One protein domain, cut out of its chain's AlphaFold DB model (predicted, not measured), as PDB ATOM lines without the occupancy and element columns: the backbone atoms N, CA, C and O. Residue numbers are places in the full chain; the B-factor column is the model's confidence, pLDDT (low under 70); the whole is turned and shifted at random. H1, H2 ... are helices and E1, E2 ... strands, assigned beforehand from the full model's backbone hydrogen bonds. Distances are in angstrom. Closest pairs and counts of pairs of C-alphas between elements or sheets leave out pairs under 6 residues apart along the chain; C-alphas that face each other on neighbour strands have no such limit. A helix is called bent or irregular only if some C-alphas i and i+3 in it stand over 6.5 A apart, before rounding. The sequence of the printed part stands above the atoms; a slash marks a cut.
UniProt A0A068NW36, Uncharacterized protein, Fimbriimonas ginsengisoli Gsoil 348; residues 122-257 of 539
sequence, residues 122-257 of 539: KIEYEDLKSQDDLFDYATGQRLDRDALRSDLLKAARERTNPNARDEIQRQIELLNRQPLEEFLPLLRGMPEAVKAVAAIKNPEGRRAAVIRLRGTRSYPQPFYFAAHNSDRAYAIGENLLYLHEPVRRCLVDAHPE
ATOM      1  N   LYS A 122       3.357  73.663 118.201       61.31
ATOM      2  CA  LYS A 122       2.844  74.377 117.020       61.31
ATOM      3  C   LYS A 122       2.454  75.819 117.342       61.31
ATOM      4  O   LYS A 122       2.829  76.701 116.587       61.31
ATOM      5  N   ILE A 123       1.743  76.069 118.444       58.72
ATOM      6  CA  ILE A 123       1.374  77.437 118.856       58.72
ATOM      7  C   ILE A 123       2.621  78.270 119.154       58.72
ATOM      8  O   ILE A 123       2.713  79.398 118.693       58.72
ATOM      9  N   GLU A 124       3.590  77.716 119.881       63.91
ATOM     10  CA  GLU A 124       4.849  78.401 120.194       63.91
ATOM     11  C   GLU A 124       5.668  78.674 118.933       63.91
ATOM     12  O   GLU A 124       6.266  79.735 118.798       63.91
ATOM     13  N   TYR A 125       5.666  77.742 117.984       62.59
ATOM     14  CA  TYR A 125       6.312  77.927 116.694       62.59
ATOM     15  C   TYR A 125       5.616  78.987 115.830       62.59
ATOM     16  O   TYR A 125       6.298  79.760 115.163       62.59
ATOM     17  N   GLU A 126       4.281  79.049 115.831       65.00
ATOM     18  CA  GLU A 126       3.544  80.119 115.146       65.00
ATOM     19  C   GLU A 126       3.739  81.472 115.836       65.00
ATOM     20  O   GLU A 126       3.906  82.476 115.150       65.00
ATOM     21  N   ASP A 127       3.811  81.513 117.168       67.38
ATOM     22  CA  ASP A 127       4.133  82.752 117.872       67.38
ATOM     23  C   ASP A 127       5.527  83.254 117.534       67.38
ATOM     24  O   ASP A 127       5.692  84.438 117.286       67.38
ATOM     25  N   LEU A 128       6.529  82.378 117.437       67.75
ATOM     26  CA  LEU A 128       7.870  82.788 117.014       67.75
ATOM     27  C   LEU A 128       7.887  83.475 115.633       67.75
ATOM     28  O   LEU A 128       8.860  84.158 115.318       67.75
ATOM     29  N   LYS A 129       6.835  83.308 114.819       62.62
ATOM     30  CA  LYS A 129       6.642  84.035 113.555       62.62
ATOM     31  C   LYS A 129       5.848  85.337 113.711       62.62
ATOM     32  O   LYS A 129       5.904  86.166 112.804       62.62
ATOM     33  N   SER A 130       5.093  85.509 114.797       63.72
ATOM     34  CA  SER A 130       4.387  86.752 115.125       63.72
ATOM     35  C   SER A 130       5.396  87.835 115.529       63.72
ATOM     36  O   SER A 130       6.431  87.538 116.125       63.72
ATOM     37  N   GLN A 131       5.102  89.103 115.224       55.34
ATOM     38  CA  GLN A 131       5.866  90.254 115.737       55.34
ATOM     39  C   GLN A 131       5.295  90.796 117.059       55.34
ATOM     40  O   GLN A 131       5.745  91.832 117.540       55.34
ATOM     41  N   ASP A 132       4.312  90.103 117.639       57.81
ATOM     42  CA  ASP A 132       3.522  90.609 118.758       57.81
ATOM     43  C   ASP A 132       4.305  90.646 120.082       57.81
ATOM     44  O   ASP A 132       5.391  90.062 120.229       57.81
ATOM     45  N   ASP A 133       3.716  91.359 121.049       58.84
ATOM     46  CA  ASP A 133       4.176  91.442 122.431       58.84
ATOM     47  C   ASP A 133       4.428  90.053 123.029       58.84
ATOM     48  O   ASP A 133       3.690  89.098 122.804       58.84
ATOM     49  N   LEU A 134       5.490  89.935 123.826       63.81
ATOM     50  CA  LEU A 134       5.835  88.685 124.494       63.81
ATOM     51  C   LEU A 134       4.828  88.391 125.606       63.81
ATOM     52  O   LEU A 134       4.687  89.184 126.536       63.81
ATOM     53  N   PHE A 135       4.184  87.228 125.546       58.62
ATOM     54  CA  PHE A 135       3.293  86.734 126.594       58.62
ATOM     55  C   PHE A 135       3.919  85.546 127.329       58.62
ATOM     56  O   PHE A 135       4.535  84.663 126.726       58.62
ATOM     57  N   ASP A 136       3.728  85.492 128.645       57.75
ATOM     58  CA  ASP A 136       3.923  84.264 129.405       57.75
ATOM     59  C   ASP A 136       2.722  83.345 129.146       57.75
ATOM     60  O   ASP A 136       1.623  83.561 129.651       57.75
ATOM     61  N   TYR A 137       2.930  82.291 128.355       51.91
ATOM     62  CA  TYR A 137       1.897  81.299 128.034       51.91
ATOM     63  C   TYR A 137       1.299  80.596 129.252       51.91
ATOM     64  O   TYR A 137       0.209  80.034 129.142       51.91
ATOM     65  N   ALA A 138       2.002  80.584 130.388       50.59
ATOM     66  CA  ALA A 138       1.492  79.985 131.609       50.59
ATOM     67  C   ALA A 138       0.440  80.864 132.292       50.59
ATOM     68  O   ALA A 138      -0.509  80.340 132.871       50.59
ATOM     69  N   THR A 139       0.610  82.184 132.232       52.66
ATOM     70  CA  THR A 139      -0.253  83.156 132.922       52.66
ATOM     71  C   THR A 139      -1.188  83.894 131.966       52.66
ATOM     72  O   THR A 139      -2.159  84.501 132.408       52.66
ATOM     73  N   GLY A 140      -0.911  83.849 130.661       54.59
ATOM     74  CA  GLY A 140      -1.576  84.658 129.642       54.59
ATOM     75  C   GLY A 140      -1.273  86.154 129.756       54.59
ATOM     76  O   GLY A 140      -1.908  86.948 129.068       54.59
ATOM     77  N   GLN A 141      -0.341  86.551 130.628       63.66
ATOM     78  CA  GLN A 141       0.015  87.947 130.861       63.66
ATOM     79  C   GLN A 141       1.199  88.359 129.992       63.66
ATOM     80  O   GLN A 141       2.021  87.529 129.601       63.66
ATOM     81  N   ARG A 142       1.295  89.661 129.706       69.56
ATOM     82  CA  ARG A 142       2.477  90.229 129.056       69.56
ATOM     83  C   ARG A 142       3.698  89.972 129.940       69.56
ATOM     84  O   ARG A 142       3.629  90.111 131.159       69.56
ATOM     85  N   LEU A 143       4.794  89.565 129.320       73.44
ATOM     86  CA  LEU A 143       6.030  89.242 130.011       73.44
ATOM     87  C   LEU A 143       6.647  90.516 130.602       73.44
ATOM     88  O   LEU A 143       7.050  91.414 129.862       73.44
ATOM     89  N   ASP A 144       6.771  90.562 131.925       82.25
ATOM     90  CA  ASP A 144       7.572  91.570 132.617       82.25
ATOM     91  C   ASP A 144       9.058  91.178 132.536       82.25
ATOM     92  O   ASP A 144       9.513  90.211 133.159       82.25
ATOM     93  N   ARG A 145       9.816  91.913 131.715       82.50
ATOM     94  CA  ARG A 145      11.244  91.656 131.485       82.50
ATOM     95  C   ARG A 145      12.104  91.970 132.705       82.50
ATOM     96  O   ARG A 145      13.107  91.285 132.902       82.50
ATOM     97  N   ASP A 146      11.715  92.940 133.525       85.62
ATOM     98  CA  ASP A 146      12.475  93.323 134.715       85.62
ATOM     99  C   ASP A 146      12.296  92.279 135.816       85.62
ATOM    100  O   ASP A 146      13.276  91.837 136.429       85.62
ATOM    101  N   ALA A 147      11.064  91.793 135.999       86.38
ATOM    102  CA  ALA A 147      10.791  90.662 136.878       86.38
ATOM    103  C   ALA A 147      11.561  89.407 136.428       86.38
ATOM    104  O   ALA A 147      12.236  88.771 137.241       86.38
ATOM    105  N   LEU A 148      11.543  89.092 135.126       85.06
ATOM    106  CA  LEU A 148      12.281  87.950 134.579       85.06
ATOM    107  C   LEU A 148      13.800  88.092 134.774       85.06
ATOM    108  O   LEU A 148      14.458  87.130 135.174       85.06
ATOM    109  N   ARG A 149      14.366  89.283 134.538       88.88
ATOM    110  CA  ARG A 149      15.783  89.584 134.801       88.88
ATOM    111  C   ARG A 149      16.133  89.332 136.264       88.88
ATOM    112  O   ARG A 149      17.127  88.665 136.548       88.88
ATOM    113  N   SER A 150      15.323  89.851 137.186       90.25
ATOM    114  CA  SER A 150      15.522  89.670 138.626       90.25
ATOM    115  C   SER A 150      15.517  88.187 139.015       90.25
ATOM    116  O   SER A 150      16.424  87.725 139.713       90.25
ATOM    117  N   ASP A 151      14.561  87.415 138.493       89.31
ATOM    118  CA  ASP A 151      14.457  85.974 138.741       89.31
ATOM    119  C   ASP A 151      15.666  85.196 138.197       89.31
ATOM    120  O   ASP A 151      16.210  84.327 138.887       89.31
ATOM    121  N   LEU A 152      16.132  85.518 136.985       90.19
ATOM    122  CA  LEU A 152      17.292  84.869 136.369       90.19
ATOM    123  C   LEU A 152      18.596  85.204 137.106       90.19
ATOM    124  O   LEU A 152      19.394  84.302 137.366       90.19
ATOM    125  N   LEU A 153      18.790  86.461 137.515       92.94
ATOM    126  CA  LEU A 153      19.940  86.880 138.328       92.94
ATOM    127  C   LEU A 153      19.936  86.223 139.709       92.94
ATOM    128  O   LEU A 153      20.983  85.787 140.194       92.94
ATOM    129  N   LYS A 154      18.766  86.113 140.343       93.81
ATOM    130  CA  LYS A 154      18.615  85.387 141.606       93.81
ATOM    131  C   LYS A 154      18.984  83.916 141.431       93.81
ATOM    132  O   LYS A 154      19.802  83.405 142.193       93.81
ATOM    133  N   ALA A 155      18.461  83.260 140.395       91.25
ATOM    134  CA  ALA A 155      18.806  81.877 140.085       91.25
ATOM    135  C   ALA A 155      20.308  81.704 139.795       91.25
ATOM    136  O   ALA A 155      20.884  80.682 140.175       91.25
ATOM    137  N   ALA A 156      20.953  82.685 139.155       93.00
ATOM    138  CA  ALA A 156      22.386  82.661 138.862       93.00
ATOM    139  C   ALA A 156      23.210  82.682 140.144       93.00
ATOM    140  O   ALA A 156      24.076  81.827 140.335       93.00
ATOM    141  N   ARG A 157      22.869  83.580 141.072       92.19
ATOM    142  CA  ARG A 157      23.500  83.660 142.395       92.19
ATOM    143  C   ARG A 157      23.295  82.382 143.206       92.19
ATOM    144  O   ARG A 157      24.256  81.845 143.736       92.19
ATOM    145  N   GLU A 158      22.073  81.851 143.247       92.12
ATOM    146  CA  GLU A 158      21.750  80.633 144.007       92.12
ATOM    147  C   GLU A 158      22.434  79.365 143.466       92.12
ATOM    148  O   GLU A 158      22.659  78.419 144.220       92.12
ATOM    149  N   ARG A 159      22.737  79.311 142.161       91.12
ATOM    150  CA  ARG A 159      23.435  78.174 141.532       91.12
ATOM    151  C   ARG A 159      24.948  78.324 141.490       91.12
ATOM    152  O   ARG A 159      25.624  77.332 141.215       91.12
ATOM    153  N   THR A 160      25.459  79.534 141.694       91.19
ATOM    154  CA  THR A 160      26.893  79.803 141.640       91.19
ATOM    155  C   THR A 160      27.592  79.039 142.753       91.19
ATOM    156  O   THR A 160      27.195  79.091 143.916       91.19
ATOM    157  N   ASN A 161      28.640  78.308 142.384       90.38
ATOM    158  CA  ASN A 161      29.505  77.645 143.340       90.38
ATOM    159  C   ASN A 161      30.206  78.700 144.216       90.38
ATOM    160  O   ASN A 161      31.000  79.468 143.674       90.38
ATOM    161  N   PRO A 162      29.988  78.722 145.546       87.81
ATOM    162  CA  PRO A 162      30.631  79.701 146.425       87.81
ATOM    163  C   PRO A 162      32.155  79.531 146.486       87.81
ATOM    164  O   PRO A 162      32.855  80.457 146.867       87.81
ATOM    165  N   ASN A 163      32.659  78.359 146.087       88.44
ATOM    166  CA  ASN A 163      34.086  78.044 146.034       88.44
ATOM    167  C   ASN A 163      34.671  78.199 144.617       88.44
ATOM    168  O   ASN A 163      35.740  77.659 144.342       88.44
ATOM    169  N   ALA A 164      33.952  78.827 143.680       90.06
ATOM    170  CA  ALA A 164      34.534  79.176 142.385       90.06
ATOM    171  C   ALA A 164      35.654  80.207 142.582       90.06
ATOM    172  O   ALA A 164      35.565  81.018 143.499       90.06
ATOM    173  N   ARG A 165      36.675  80.205 141.720       91.62
ATOM    174  CA  ARG A 165      37.764  81.193 141.804       91.62
ATOM    175  C   ARG A 165      37.249  82.620 141.661       91.62
ATOM    176  O   ARG A 165      36.337  82.870 140.869       91.62
ATOM    177  N   ASP A 166      37.895  83.549 142.353       93.31
ATOM    178  CA  ASP A 166      37.516  84.963 142.373       93.31
ATOM    179  C   ASP A 166      37.553  85.596 140.974       93.31
ATOM    180  O   ASP A 166      36.704  86.418 140.637       93.31
ATOM    181  N   GLU A 167      38.500  85.210 140.116       93.56
ATOM    182  CA  GLU A 167      38.588  85.666 138.721       93.56
ATOM    183  C   GLU A 167      37.351  85.250 137.919       93.56
ATOM    184  O   GLU A 167      36.752  86.069 137.224       93.56
ATOM    185  N   ILE A 168      36.932  83.990 138.060       93.94
ATOM    186  CA  ILE A 168      35.765  83.435 137.364       93.94
ATOM    187  C   ILE A 168      34.488  84.102 137.882       93.94
ATOM    188  O   ILE A 168      33.617  84.470 137.092       93.94
ATOM    189  N   GLN A 169      34.379  84.296 139.199       93.56
ATOM    190  CA  GLN A 169      33.244  84.996 139.802       93.56
ATOM    191  C   GLN A 169      33.148  86.437 139.290       93.56
ATOM    192  O   GLN A 169      32.090  86.836 138.803       93.56
ATOM    193  N   ARG A 170      34.257  87.191 139.309       94.62
ATOM    194  CA  ARG A 170      34.320  88.561 138.772       94.62
ATOM    195  C   ARG A 170      33.909  88.609 137.304       94.62
ATOM    196  O   ARG A 170      33.112  89.462 136.922       94.62
ATOM    197  N   GLN A 171      34.390  87.670 136.498       95.62
ATOM    198  CA  GLN A 171      34.036  87.591 135.087       95.62
ATOM    199  C   GLN A 171      32.542  87.313 134.865       95.62
ATOM    200  O   GLN A 171      31.902  87.954 134.033       95.62
ATOM    201  N   ILE A 172      31.957  86.389 135.627       95.38
ATOM    202  CA  ILE A 172      30.516  86.105 135.578       95.38
ATOM    203  C   ILE A 172      29.701  87.329 135.996       95.38
ATOM    204  O   ILE A 172      28.672  87.623 135.387       95.38
ATOM    205  N   GLU A 173      30.146  88.058 137.017       94.88
ATOM    206  CA  GLU A 173      29.504  89.304 137.420       94.88
ATOM    207  C   GLU A 173      29.550  90.361 136.317       94.88
ATOM    208  O   GLU A 173      28.535  91.017 136.088       94.88
ATOM    209  N   LEU A 174      30.679  90.508 135.618       95.50
ATOM    210  CA  LEU A 174      30.803  91.420 134.478       95.50
ATOM    211  C   LEU A 174      29.819  91.049 133.361       95.50
ATOM    212  O   LEU A 174      29.046  91.905 132.934       95.50
ATOM    213  N   LEU A 175      29.768  89.776 132.959       95.69
ATOM    214  CA  LEU A 175      28.826  89.285 131.942       95.69
ATOM    215  C   LEU A 175      27.359  89.525 132.347       95.69
ATOM    216  O   LEU A 175      26.539  89.971 131.544       95.69
ATOM    217  N   ASN A 176      27.020  89.290 133.617       96.31
ATOM    218  CA  ASN A 176      25.659  89.457 134.139       96.31
ATOM    219  C   ASN A 176      25.229  90.922 134.324       96.31
ATOM    220  O   ASN A 176      24.035  91.196 134.483       96.31
ATOM    221  N   ARG A 177      26.176  91.866 134.346       94.81
ATOM    222  CA  ARG A 177      25.904  93.305 134.486       94.81
ATOM    223  C   ARG A 177      25.637  93.998 133.155       94.81
ATOM    224  O   ARG A 177      25.234  95.157 133.177       94.81
ATOM    225  N   GLN A 178      25.808  93.306 132.029       93.44
ATOM    226  CA  GLN A 178      25.604  93.910 130.717       93.44
ATOM    227  C   GLN A 178      24.152  94.405 130.539       93.44
ATOM    228  O   GLN A 178      23.211  93.835 131.125       93.44
ATOM    229  N   PRO A 179      23.960  95.511 129.805       92.06
ATOM    230  CA  PRO A 179      22.639  96.065 129.532       92.06
ATOM    231  C   PRO A 179      21.883  95.186 128.530       92.06
ATOM    232  O   PRO A 179      22.479  94.548 127.665       92.06
ATOM    233  N   LEU A 180      20.554  95.131 128.644       89.62
ATOM    234  CA  LEU A 180      19.719  94.324 127.745       89.62
ATOM    235  C   LEU A 180      19.746  94.879 126.311       89.62
ATOM    236  O   LEU A 180      19.640  94.128 125.341       89.62
ATOM    237  N   GLU A 181      19.885  96.195 126.192       90.38
ATOM    238  CA  GLU A 181      19.867  96.978 124.961       90.38
ATOM    239  C   GLU A 181      20.940  96.510 123.975       90.38
ATOM    240  O   GLU A 181      20.669  96.433 122.777       90.38
ATOM    241  N   GLU A 182      22.107  96.103 124.484       91.50
ATOM    242  CA  GLU A 182      23.203  95.537 123.690       91.50
ATOM    243  C   GLU A 182      22.850  94.191 123.044       91.50
ATOM    244  O   GLU A 182      23.500  93.790 122.090       91.50
ATOM    245  N   PHE A 183      21.811  93.491 123.509       93.06
ATOM    246  CA  PHE A 183      21.417  92.175 122.993       93.06
ATOM    247  C   PHE A 183      20.145  92.207 122.147       93.06
ATOM    248  O   PHE A 183      19.839  91.232 121.458       93.06
ATOM    249  N   LEU A 184      19.395  93.312 122.154       90.56
ATOM    250  CA  LEU A 184      18.199  93.462 121.320       90.56
ATOM    251  C   LEU A 184      18.470  93.275 119.814       90.56
ATOM    252  O   LEU A 184      17.609  92.690 119.151       90.56
ATOM    253  N   PRO A 185      19.626  93.684 119.240       93.12
ATOM    254  CA  PRO A 185      19.892  93.461 117.821       93.12
ATOM    255  C   PRO A 185      19.967  91.980 117.418       93.12
ATOM    256  O   PRO A 185      19.672  91.682 116.261       93.12
ATOM    257  N   LEU A 186      20.249  91.045 118.343       91.94
ATOM    258  CA  LEU A 186      20.189  89.594 118.074       91.94
ATOM    259  C   LEU A 186      18.813  89.167 117.545       91.94
ATOM    260  O   LEU A 186      18.700  88.241 116.743       91.94
ATOM    261  N   LEU A 187      17.752  89.858 117.977       90.50
ATOM    262  CA  LEU A 187      16.381  89.529 117.600       90.50
ATOM    263  C   LEU A 187      16.092  89.781 116.113       90.50
ATOM    264  O   LEU A 187      15.114  89.249 115.589       90.50
ATOM    265  N   ARG A 188      16.951  90.530 115.406       90.62
ATOM    266  CA  ARG A 188      16.849  90.717 113.950       90.62
ATOM    267  C   ARG A 188      17.001  89.401 113.186       90.62
ATOM    268  O   ARG A 188      16.371  89.252 112.148       90.62
ATOM    269  N   GLY A 189      17.771  88.448 113.719       91.44
ATOM    270  CA  GLY A 189      17.995  87.127 113.120       91.44
ATOM    271  C   GLY A 189      16.921  86.081 113.438       91.44
ATOM    272  O   GLY A 189      17.063  84.911 113.076       91.44
ATOM    273  N   MET A 190      15.855  86.457 114.155       90.69
ATOM    274  CA  MET A 190      14.787  85.529 114.547       90.69
ATOM    275  C   MET A 190      14.100  84.832 113.361       90.69
ATOM    276  O   MET A 190      13.902  83.617 113.456       90.69
ATOM    277  N   PRO A 191      13.754  85.508 112.244       88.88
ATOM    278  CA  PRO A 191      13.118  84.843 111.103       88.88
ATOM    279  C   PRO A 191      13.973  83.707 110.517       88.88
ATOM    280  O   PRO A 191      13.466  82.630 110.193       88.88
ATOM    281  N   GLU A 192      15.279  83.920 110.408       92.12
ATOM    282  CA  GLU A 192      16.275  82.968 109.919       92.12
ATOM    283  C   GLU A 192      16.456  81.825 110.918       92.12
ATOM    284  O   GLU A 192      16.443  80.656 110.526       92.12
ATOM    285  N   ALA A 193      16.520  82.141 112.215       92.62
ATOM    286  CA  ALA A 193      16.595  81.146 113.277       92.62
ATOM    287  C   ALA A 193      15.361  80.225 113.281       92.62
ATOM    288  O   ALA A 193      15.503  79.006 113.396       92.62
ATOM    289  N   VAL A 194      14.153  80.764 113.076       88.06
ATOM    290  CA  VAL A 194      12.908  79.978 112.957       88.06
ATOM    291  C   VAL A 194      12.984  79.013 111.771       88.06
ATOM    292  O   VAL A 194      12.669  77.827 111.918       88.06
ATOM    293  N   LYS A 195      13.455  79.482 110.606       90.06
ATOM    294  CA  LYS A 195      13.671  78.626 109.424       90.06
ATOM    295  C   LYS A 195      14.690  77.519 109.714       90.06
ATOM    296  O   LYS A 195      14.452  76.364 109.361       90.06
ATOM    297  N   ALA A 196      15.789  77.842 110.398       92.62
ATOM    298  CA  ALA A 196      16.814  76.871 110.779       92.62
ATOM    299  C   ALA A 196      16.273  75.807 111.752       92.62
ATOM    300  O   ALA A 196      16.571  74.621 111.598       92.62
ATOM    301  N   VAL A 197      15.416  76.191 112.706       89.44
ATOM    302  CA  VAL A 197      14.729  75.248 113.607       89.44
ATOM    303  C   VAL A 197      13.819  74.293 112.830       89.44
ATOM    304  O   VAL A 197      13.805  73.092 113.113       89.44
ATOM    305  N   ALA A 198      13.095  74.786 111.822       85.62
ATOM    306  CA  ALA A 198      12.218  73.961 110.989       85.62
ATOM    307  C   ALA A 198      12.973  72.843 110.248       85.62
ATOM    308  O   ALA A 198      12.436  71.747 110.067       85.62
ATOM    309  N   ALA A 199      14.229  73.102 109.868       88.94
ATOM    310  CA  ALA A 199      15.100  72.153 109.178       88.94
ATOM    311  C   ALA A 199      15.637  71.024 110.086       88.94
ATOM    312  O   ALA A 199      16.200  70.040 109.591       88.94
ATOM    313  N   ILE A 200      15.452  71.113 111.409       84.69
ATOM    314  CA  ILE A 200      15.882  70.070 112.346       84.69
ATOM    315  C   ILE A 200      15.003  68.822 112.171       84.69
ATOM    316  O   ILE A 200      13.818  68.805 112.503       84.69
ATOM    317  N   LYS A 201      15.619  67.734 111.688       83.12
ATOM    318  CA  LYS A 201      14.939  66.453 111.419       83.12
ATOM    319  C   LYS A 201      14.477  65.728 112.686       83.12
ATOM    320  O   LYS A 201      13.453  65.055 112.659       83.12
ATOM    321  N   ASN A 202      15.241  65.825 113.777       76.81
ATOM    322  CA  ASN A 202      14.920  65.158 115.041       76.81
ATOM    323  C   ASN A 202      13.807  65.926 115.785       76.81
ATOM    324  O   ASN A 202      14.066  67.056 116.202       76.81
ATOM    325  N   PRO A 203      12.624  65.329 116.032       74.12
ATOM    326  CA  PRO A 203      11.537  65.999 116.744       74.12
ATOM    327  C   PRO A 203      11.914  66.467 118.157       74.12
ATOM    328  O   PRO A 203      11.594  67.593 118.523       74.12
ATOM    329  N   GLU A 204      12.648  65.653 118.934       74.88
ATOM    330  CA  GLU A 204      13.091  66.036 120.289       74.88
ATOM    331  C   GLU A 204      14.024  67.262 120.232       74.88
ATOM    332  O   GLU A 204      13.890  68.193 121.026       74.88
ATOM    333  N   GLY A 205      14.950  67.274 119.266       79.50
ATOM    334  CA  GLY A 205      15.908  68.367 119.072       79.50
ATOM    335  C   GLY A 205      15.245  69.654 118.583       79.50
ATOM    336  O   GLY A 205      15.541  70.731 119.094       79.50
ATOM    337  N   ARG A 206      14.297  69.541 117.646       83.50
ATOM    338  CA  ARG A 206      13.507  70.674 117.153       83.50
ATOM    339  C   ARG A 206      12.707  71.314 118.280       83.50
ATOM    340  O   ARG A 206      12.794  72.522 118.468       83.50
ATOM    341  N   ARG A 207      12.018  70.504 119.084       78.44
ATOM    342  CA  ARG A 207      11.263  70.985 120.242       78.44
ATOM    343  C   ARG A 207      12.149  71.710 121.256       78.44
ATOM    344  O   ARG A 207      11.782  72.783 121.728       78.44
ATOM    345  N   ALA A 208      13.316  71.155 121.585       81.69
ATOM    346  CA  ALA A 208      14.268  71.823 122.474       81.69
ATOM    347  C   ALA A 208      14.750  73.165 121.891       81.69
ATOM    348  O   ALA A 208      14.864  74.146 122.621       81.69
ATOM    349  N   ALA A 209      14.984  73.225 120.578       86.19
ATOM    350  CA  ALA A 209      15.380  74.452 119.902       86.19
ATOM    351  C   ALA A 209      14.271  75.519 119.916       86.19
ATOM    352  O   ALA A 209      14.575  76.673 120.192       86.19
ATOM    353  N   VAL A 210      12.998  75.148 119.714       82.38
ATOM    354  CA  VAL A 210      11.844  76.069 119.833       82.38
ATOM    355  C   VAL A 210      11.783  76.699 121.227       82.38
ATOM    356  O   VAL A 210      11.667  77.915 121.349       82.38
ATOM    357  N   ILE A 211      11.915  75.887 122.281       80.81
ATOM    358  CA  ILE A 211      11.862  76.363 123.674       80.81
ATOM    359  C   ILE A 211      12.981  77.379 123.951       80.81
ATOM    360  O   ILE A 211      12.718  78.457 124.488       80.81
ATOM    361  N   ARG A 212      14.210  77.058 123.535       87.75
ATOM    362  CA  ARG A 212      15.390  77.923 123.692       87.75
ATOM    363  C   ARG A 212      15.285  79.207 122.887       87.75
ATOM    364  O   ARG A 212      15.639  80.275 123.380       87.75
ATOM    365  N   LEU A 213      14.770  79.114 121.662       88.56
ATOM    366  CA  LEU A 213      14.599  80.262 120.781       88.56
ATOM    367  C   LEU A 213      13.530  81.212 121.330       88.56
ATOM    368  O   LEU A 213      13.725  82.424 121.317       88.56
ATOM    369  N   ARG A 214      12.456  80.674 121.918       84.00
ATOM    370  CA  ARG A 214      11.464  81.472 122.648       84.00
ATOM    371  C   ARG A 214      12.073  82.168 123.856       84.00
ATOM    372  O   ARG A 214      11.883  83.366 124.000       84.00
ATOM    373  N   GLY A 215      12.813  81.444 124.697       83.88
ATOM    374  CA  GLY A 215      13.486  82.047 125.850       83.88
ATOM    375  C   GLY A 215      14.446  83.169 125.440       83.88
ATOM    376  O   GLY A 215      14.420  84.247 126.025       83.88
ATOM    377  N   THR A 216      15.170  82.971 124.336       90.00
ATOM    378  CA  THR A 216      16.026  83.997 123.722       90.00
ATOM    379  C   THR A 216      15.230  85.209 123.234       90.00
ATOM    380  O   THR A 216      15.633  86.340 123.477       90.00
ATOM    381  N   ARG A 217      14.079  85.011 122.578       86.88
ATOM    382  CA  ARG A 217      13.195  86.118 122.169       86.88
ATOM    383  C   ARG A 217      12.673  86.892 123.381       86.88
ATOM    384  O   ARG A 217      12.610  88.119 123.350       86.88
ATOM    385  N   SER A 218      12.296  86.172 124.438       83.19
ATOM    386  CA  SER A 218      11.800  86.739 125.691       83.19
ATOM    387  C   SER A 218      12.849  87.614 126.373       83.19
ATOM    388  O   SER A 218      12.534  88.734 126.785       83.19
ATOM    389  N   TYR A 219      14.080  87.109 126.462       86.88
ATOM    390  CA  TYR A 219      15.200  87.791 127.090       86.88
ATOM    391  C   TYR A 219      16.530  87.393 126.402       86.88
ATOM    392  O   TYR A 219      17.098  86.347 126.724       86.88
ATOM    393  N   PRO A 220      17.023  88.186 125.428       89.81
ATOM    394  CA  PRO A 220      18.165  87.807 124.584       89.81
ATOM    395  C   PRO A 220      19.524  87.853 125.286       89.81
ATOM    396  O   PRO A 220      20.443  87.164 124.852       89.81
ATOM    397  N   GLN A 221      19.666  88.624 126.366       92.81
ATOM    398  CA  GLN A 221      20.884  88.620 127.173       92.81
ATOM    399  C   GLN A 221      20.975  87.309 127.982       92.81
ATOM    400  O   GLN A 221      20.084  87.021 128.785       92.81
ATOM    401  N   PRO A 222      22.053  86.518 127.856       94.44
ATOM    402  CA  PRO A 222      22.266  85.361 128.718       94.44
ATOM    403  C   PRO A 222      22.742  85.772 130.118       94.44
ATOM    404  O   PRO A 222      23.465  86.752 130.285       94.44
ATOM    405  N   PHE A 223      22.394  84.961 131.118       94.38
ATOM    406  CA  PHE A 223      22.925  85.070 132.479       94.38
ATOM    407  C   PHE A 223      23.766  83.856 132.820       94.38
ATOM    408  O   PHE A 223      23.395  82.744 132.457       94.38
ATOM    409  N   TYR A 224      24.845  84.049 133.563       96.31
ATOM    410  CA  TYR A 224      25.856  83.041 133.833       96.31
ATOM    411  C   TYR A 224      25.978  82.717 135.322       96.31
ATOM    412  O   TYR A 224      25.711  83.557 136.182       96.31
ATOM    413  N   PHE A 225      26.424  81.500 135.620       94.75
ATOM    414  CA  PHE A 225      26.802  81.040 136.954       94.75
ATOM    415  C   PHE A 225      28.050  80.152 136.882       94.75
ATOM    416  O   PHE A 225      28.323  79.533 135.847       94.75
ATOM    417  N   ALA A 226      28.790  80.063 137.989       92.12
ATOM    418  CA  ALA A 226      29.951  79.183 138.093       92.12
ATOM    419  C   ALA A 226      29.500  77.788 138.540       92.12
ATOM    420  O   ALA A 226      28.823  77.652 139.563       92.12
ATOM    421  N   ALA A 227      29.861  76.742 137.797       87.94
ATOM    422  CA  ALA A 227      29.487  75.377 138.159       87.94
ATOM    423  C   ALA A 227      30.359  74.810 139.298       87.94
ATOM    424  O   ALA A 227      31.492  75.214 139.517       87.94
ATOM    425  N   HIS A 228      29.842  73.815 140.029       81.00
ATOM    426  CA  HIS A 228      30.581  73.195 141.142       81.00
ATOM    427  C   HIS A 228      31.773  72.325 140.718       81.00
ATOM    428  O   HIS A 228      32.700  72.137 141.497       81.00
ATOM    429  N   ASN A 229      31.731  71.759 139.512       80.12
ATOM    430  CA  ASN A 229      32.692  70.749 139.054       80.12
ATOM    431  C   ASN A 229      33.455  71.187 137.798       80.12
ATOM    432  O   ASN A 229      33.987  70.341 137.084       80.12
ATOM    433  N   SER A 230      33.425  72.477 137.476       85.75
ATOM    434  CA  SER A 230      34.052  73.036 136.285       85.75
ATOM    435  C   SER A 230      34.286  74.521 136.506       85.75
ATOM    436  O   SER A 230      33.422  75.194 137.065       85.75
ATOM    437  N   ASP A 231      35.415  75.013 136.011       87.62
ATOM    438  CA  ASP A 231      35.741  76.439 135.999       87.62
ATOM    439  C   ASP A 231      34.944  77.209 134.931       87.62
ATOM    440  O   ASP A 231      34.954  78.437 134.904       87.62
ATOM    441  N   ARG A 232      34.226  76.511 134.039       90.75
ATOM    442  CA  ARG A 232      33.449  77.154 132.975       90.75
ATOM    443  C   ARG A 232      32.280  77.962 133.536       90.75
ATOM    444  O   ARG A 232      31.566  77.522 134.443       90.75
ATOM    445  N   ALA A 233      32.015  79.093 132.888       90.56
ATOM    446  CA  ALA A 233      30.753  79.802 133.019       90.56
ATOM    447  C   ALA A 233      29.645  79.031 132.282       90.56
ATOM    448  O   ALA A 233      29.799  78.629 131.126       90.56
ATOM    449  N   TYR A 234      28.511  78.819 132.950       92.50
ATOM    450  CA  TYR A 234      27.332  78.186 132.360       92.50
ATOM    451  C   TYR A 234      26.161  79.147 132.362       92.50
ATOM    452  O   TYR A 234      25.977  79.898 133.313       92.50
ATOM    453  N   ALA A 235      25.339  79.079 131.322       92.94
ATOM    454  CA  ALA A 235      24.183  79.944 131.200       92.94
ATOM    455  C   ALA A 235      22.985  79.458 132.046       92.94
ATOM    456  O   ALA A 235      22.837  78.273 132.349       92.94
ATOM    457  N   ILE A 236      22.091  80.365 132.425       89.12
ATOM    458  CA  ILE A 236      20.834  80.070 133.114       89.12
ATOM    459  C   ILE A 236      19.657  80.243 132.169       89.12
ATOM    460  O   ILE A 236      19.621  81.140 131.330       89.12
ATOM    461  N   GLY A 237      18.664  79.379 132.366       84.00
ATOM    462  CA  GLY A 237      17.406  79.438 131.646       84.00
ATOM    463  C   GLY A 237      17.540  78.996 130.194       84.00
ATOM    464  O   GLY A 237      18.536  78.405 129.777       84.00
ATOM    465  N   GLU A 238      16.489  79.283 129.443       86.56
ATOM    466  CA  GLU A 238      16.386  78.985 128.022       86.56
ATOM    467  C   GLU A 238      16.921  80.188 127.242       86.56
ATOM    468  O   GLU A 238      16.272  81.227 127.187       86.56
ATOM    469  N   ASN A 239      18.127  80.077 126.690       90.00
ATOM    470  CA  ASN A 239      18.819  81.195 126.045       90.00
ATOM    471  C   ASN A 239      19.612  80.740 124.810       90.00
ATOM    472  O   ASN A 239      19.723  79.539 124.525       90.00
ATOM    473  N   LEU A 240      20.189  81.713 124.094       93.62
ATOM    474  CA  LEU A 240      20.839  81.483 122.806       93.62
ATOM    475  C   LEU A 240      22.039  80.535 122.870       93.62
ATOM    476  O   LEU A 240      22.331  79.847 121.895       93.62
ATOM    477  N   LEU A 241      22.727  80.466 124.010       93.06
ATOM    478  CA  LEU A 241      23.959  79.690 124.159       93.06
ATOM    479  C   LEU A 241      23.686  78.186 124.122       93.06
ATOM    480  O   LEU A 241      24.546  77.400 123.734       93.06
ATOM    481  N   TYR A 242      22.456  77.783 124.449       90.56
ATOM    482  CA  TYR A 242      22.008  76.400 124.333       90.56
ATOM    483  C   TYR A 242      21.400  76.063 122.970       90.56
ATOM    484  O   TYR A 242      21.038  74.905 122.737       90.56
ATOM    485  N   LEU A 243      21.254  77.019 122.052       91.44
ATOM    486  CA  LEU A 243      20.787  76.719 120.700       91.44
ATOM    487  C   LEU A 243      21.820  75.880 119.945       91.44
ATOM    488  O   LEU A 243      23.027  76.016 120.141       91.44
ATOM    489  N   HIS A 244      21.333  75.015 119.053       88.81
ATOM    490  CA  HIS A 244      22.202  74.352 118.086       88.81
ATOM    491  C   HIS A 244      22.915  75.402 117.232       88.81
ATOM    492  O   HIS A 244      22.301  76.398 116.853       88.81
ATOM    493  N   GLU A 245      24.183  75.154 116.910       90.31
ATOM    494  CA  GLU A 245      25.056  76.115 116.227       90.31
ATOM    495  C   GLU A 245      24.420  76.758 114.983       90.31
ATOM    496  O   GLU A 245      24.390  77.984 114.955       90.31
ATOM    497  N   PRO A 246      23.784  76.028 114.038       90.69
ATOM    498  CA  PRO A 246      23.156  76.671 112.879       90.69
ATOM    499  C   PRO A 246      22.055  77.675 113.246       90.69
ATOM    500  O   PRO A 246      21.915  78.700 112.596       90.69
ATOM    501  N   VAL A 247      21.286  77.399 114.305       93.31
ATOM    502  CA  VAL A 247      20.225  78.300 114.786       93.31
ATOM    503  C   VAL A 247      20.833  79.486 115.534       93.31
ATOM    504  O   VAL A 247      20.379  80.614 115.377       93.31
ATOM    505  N   ARG A 248      21.873  79.238 116.340       95.00
ATOM    506  CA  ARG A 248      22.590  80.278 117.086       95.00
ATOM    507  C   ARG A 248      23.265  81.269 116.137       95.00
ATOM    508  O   ARG A 248      23.133  82.468 116.357       95.00
ATOM    509  N   ARG A 249      23.918  80.777 115.076       94.38
ATOM    510  CA  ARG A 249      24.573  81.581 114.032       94.38
ATOM    511  C   ARG A 249      23.609  82.561 113.371       94.38
ATOM    512  O   ARG A 249      23.954  83.726 113.259       94.38
ATOM    513  N   CYS A 250      22.372  82.152 113.074       95.00
ATOM    514  CA  CYS A 250      21.352  83.074 112.557       95.00
ATOM    515  C   CYS A 250      21.133  84.310 113.449       95.00
ATOM    516  O   CYS A 250      20.848  85.380 112.928       95.00
ATOM    517  N   LEU A 251      21.259  84.168 114.773       94.56
ATOM    518  CA  LEU A 251      21.085  85.272 115.720       94.56
ATOM    519  C   LEU A 251      22.357  86.109 115.867       94.56
ATOM    520  O   LEU A 251      22.287  87.332 115.788       94.56
ATOM    521  N   VAL A 252      23.508  85.462 116.089       93.81
ATOM    522  CA  VAL A 252      24.773  86.183 116.323       93.81
ATOM    523  C   VAL A 252      25.275  86.890 115.065       93.81
ATOM    524  O   VAL A 252      25.755  88.010 115.172       93.81
ATOM    525  N   ASP A 253      25.067  86.320 113.874       91.88
ATOM    526  CA  ASP A 253      25.498  86.924 112.601       91.88
ATOM    527  C   ASP A 253      24.621  88.113 112.193       91.88
ATOM    528  O   ASP A 253      25.045  88.979 111.432       91.88
ATOM    529  N   ALA A 254      23.396  88.186 112.723       90.12
ATOM    530  CA  ALA A 254      22.525  89.344 112.559       90.12
ATOM    531  C   ALA A 254      22.927  90.525 113.463       90.12
ATOM    532  O   ALA A 254      22.377  91.623 113.323       90.12
ATOM    533  N   HIS A 255      23.865  90.315 114.393       92.00
ATOM    534  CA  HIS A 255      24.356  91.337 115.302       92.00
ATOM    535  C   HIS A 255      25.646  91.974 114.758       92.00
ATOM    536  O   HIS A 255      26.715  91.380 114.870       92.00
ATOM    537  N   PRO A 256      25.596  93.208 114.223       86.44
ATOM    538  CA  PRO A 256      26.739  93.803 113.522       86.44
ATOM    539  C   PRO A 256      27.953  94.077 114.425       86.44
ATOM    540  O   PRO A 256      29.072  94.157 113.934       86.44
ATOM    541  N   GLU A 257      27.744  94.209 115.737       90.00
ATOM    542  CA  GLU A 257      28.807  94.502 116.714       90.00
ATOM    543  C   GLU A 257      29.242  93.273 117.530       90.00
ATOM    544  O   GLU A 257      29.667  93.415 118.679       90.00
TER     545      GLU A 257
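AT A GLANCE: This is residues 122 to 257 of the 539 residues of an uncharacterized protein of Fimbriimonas ginsengisoli Gsoil 348 (UniProt A0A068NW36). The model has two lobes: at one end H4b, H5 and H6 lie roughly side by side as a triangle, H4b touching both H5 and H6, with the short H1 at the edge beside H5, while H4a touches H6 at a steep tilt. At the other end a small hairpin of two strands, E1 and E2, has H2 and H3 packed on it, mainly on E1. The printed part has 136 residues with six named helices and two named strands, in the order H1 H2 H3 H4 H5 E1 E2 H6; the sheet E1 - E2 is antiparallel and the class is mostly helix. The whole is compact, with a radius of gyration of the C-alphas of 15.5 A, and spans 43 by 32 by 31 A.

HOW THE PARTS SIT: H1, residues 122 to 127, only just touches H5, residues 203 to 218, with 3 pairs of C-alphas within 8 A, the closest being those of Tyr 125 and Val 210, 6.6 A. H2, residues 145 to 159, comes closest to E1, residues 223 to 226, at the C-alphas of Ala 156 and Phe 225, 5.1 A. H3, residues 166 to 176, comes closest to E1 at the C-alphas of Asn 176 and Phe 223, 5.4 A. H4, residues 181 to 198, was assigned as one helix by its hydrogen bonds but is bent, C-alphas 188 and 191 being 7.5 A apart; its arms H4a, residues 181 to 188, and H4b, residues 191 to 198, stand at a steep tilt of 62 degrees. H4a is itself irregular, C-alphas 182 and 185 being 7.1 A apart. H4b and H5 touch as a helical hairpin, closest at the C-alphas of Val 197 and Arg 206, 5.9 A, at a shallow tilt of 23 degrees, opposite ways. E1 and E2, residues 233 to 236, form an antiparallel hairpin, with N 225 and O 234 within hydrogen-bond range at 2.8 A. H6, residues 245 to 252, touches H4b, closest at the C-alphas of Ala 193 and Val 247, 4.9 A, at a shallow tilt of 12 degrees. H6 also touches H4a, closest at the C-alphas of Leu 186 and Leu 251, 5.0 A, at a steep tilt of 57 degrees. Every O i to N i+4 pair is within hydrogen-bond range in H1, H2, H3, H4b and H5, against 2 of 4 in H6 and 0 of 4 in H4a, where 4 of 5 O i to N i+3 pairs are.

IN THESE COORDINATES: H1 begins at C-alpha 122, (2.844, 74.377, 117.020). H2 measures 20.8 A, H3 15.1 A and H5 22.6 A. H6 ends at C-alpha 252, (24.773, 86.183, 116.323).

THE WHOLE: The C-alphas farthest apart, those of Lys 122 and Asp 166, are 44.2 A apart. The printed part has no cut. The long link is residues 128 to 144, where residues 135 to 136 pair antiparallel with 141 to 142. Residues 122 to 142 are under 70 in pLDDT.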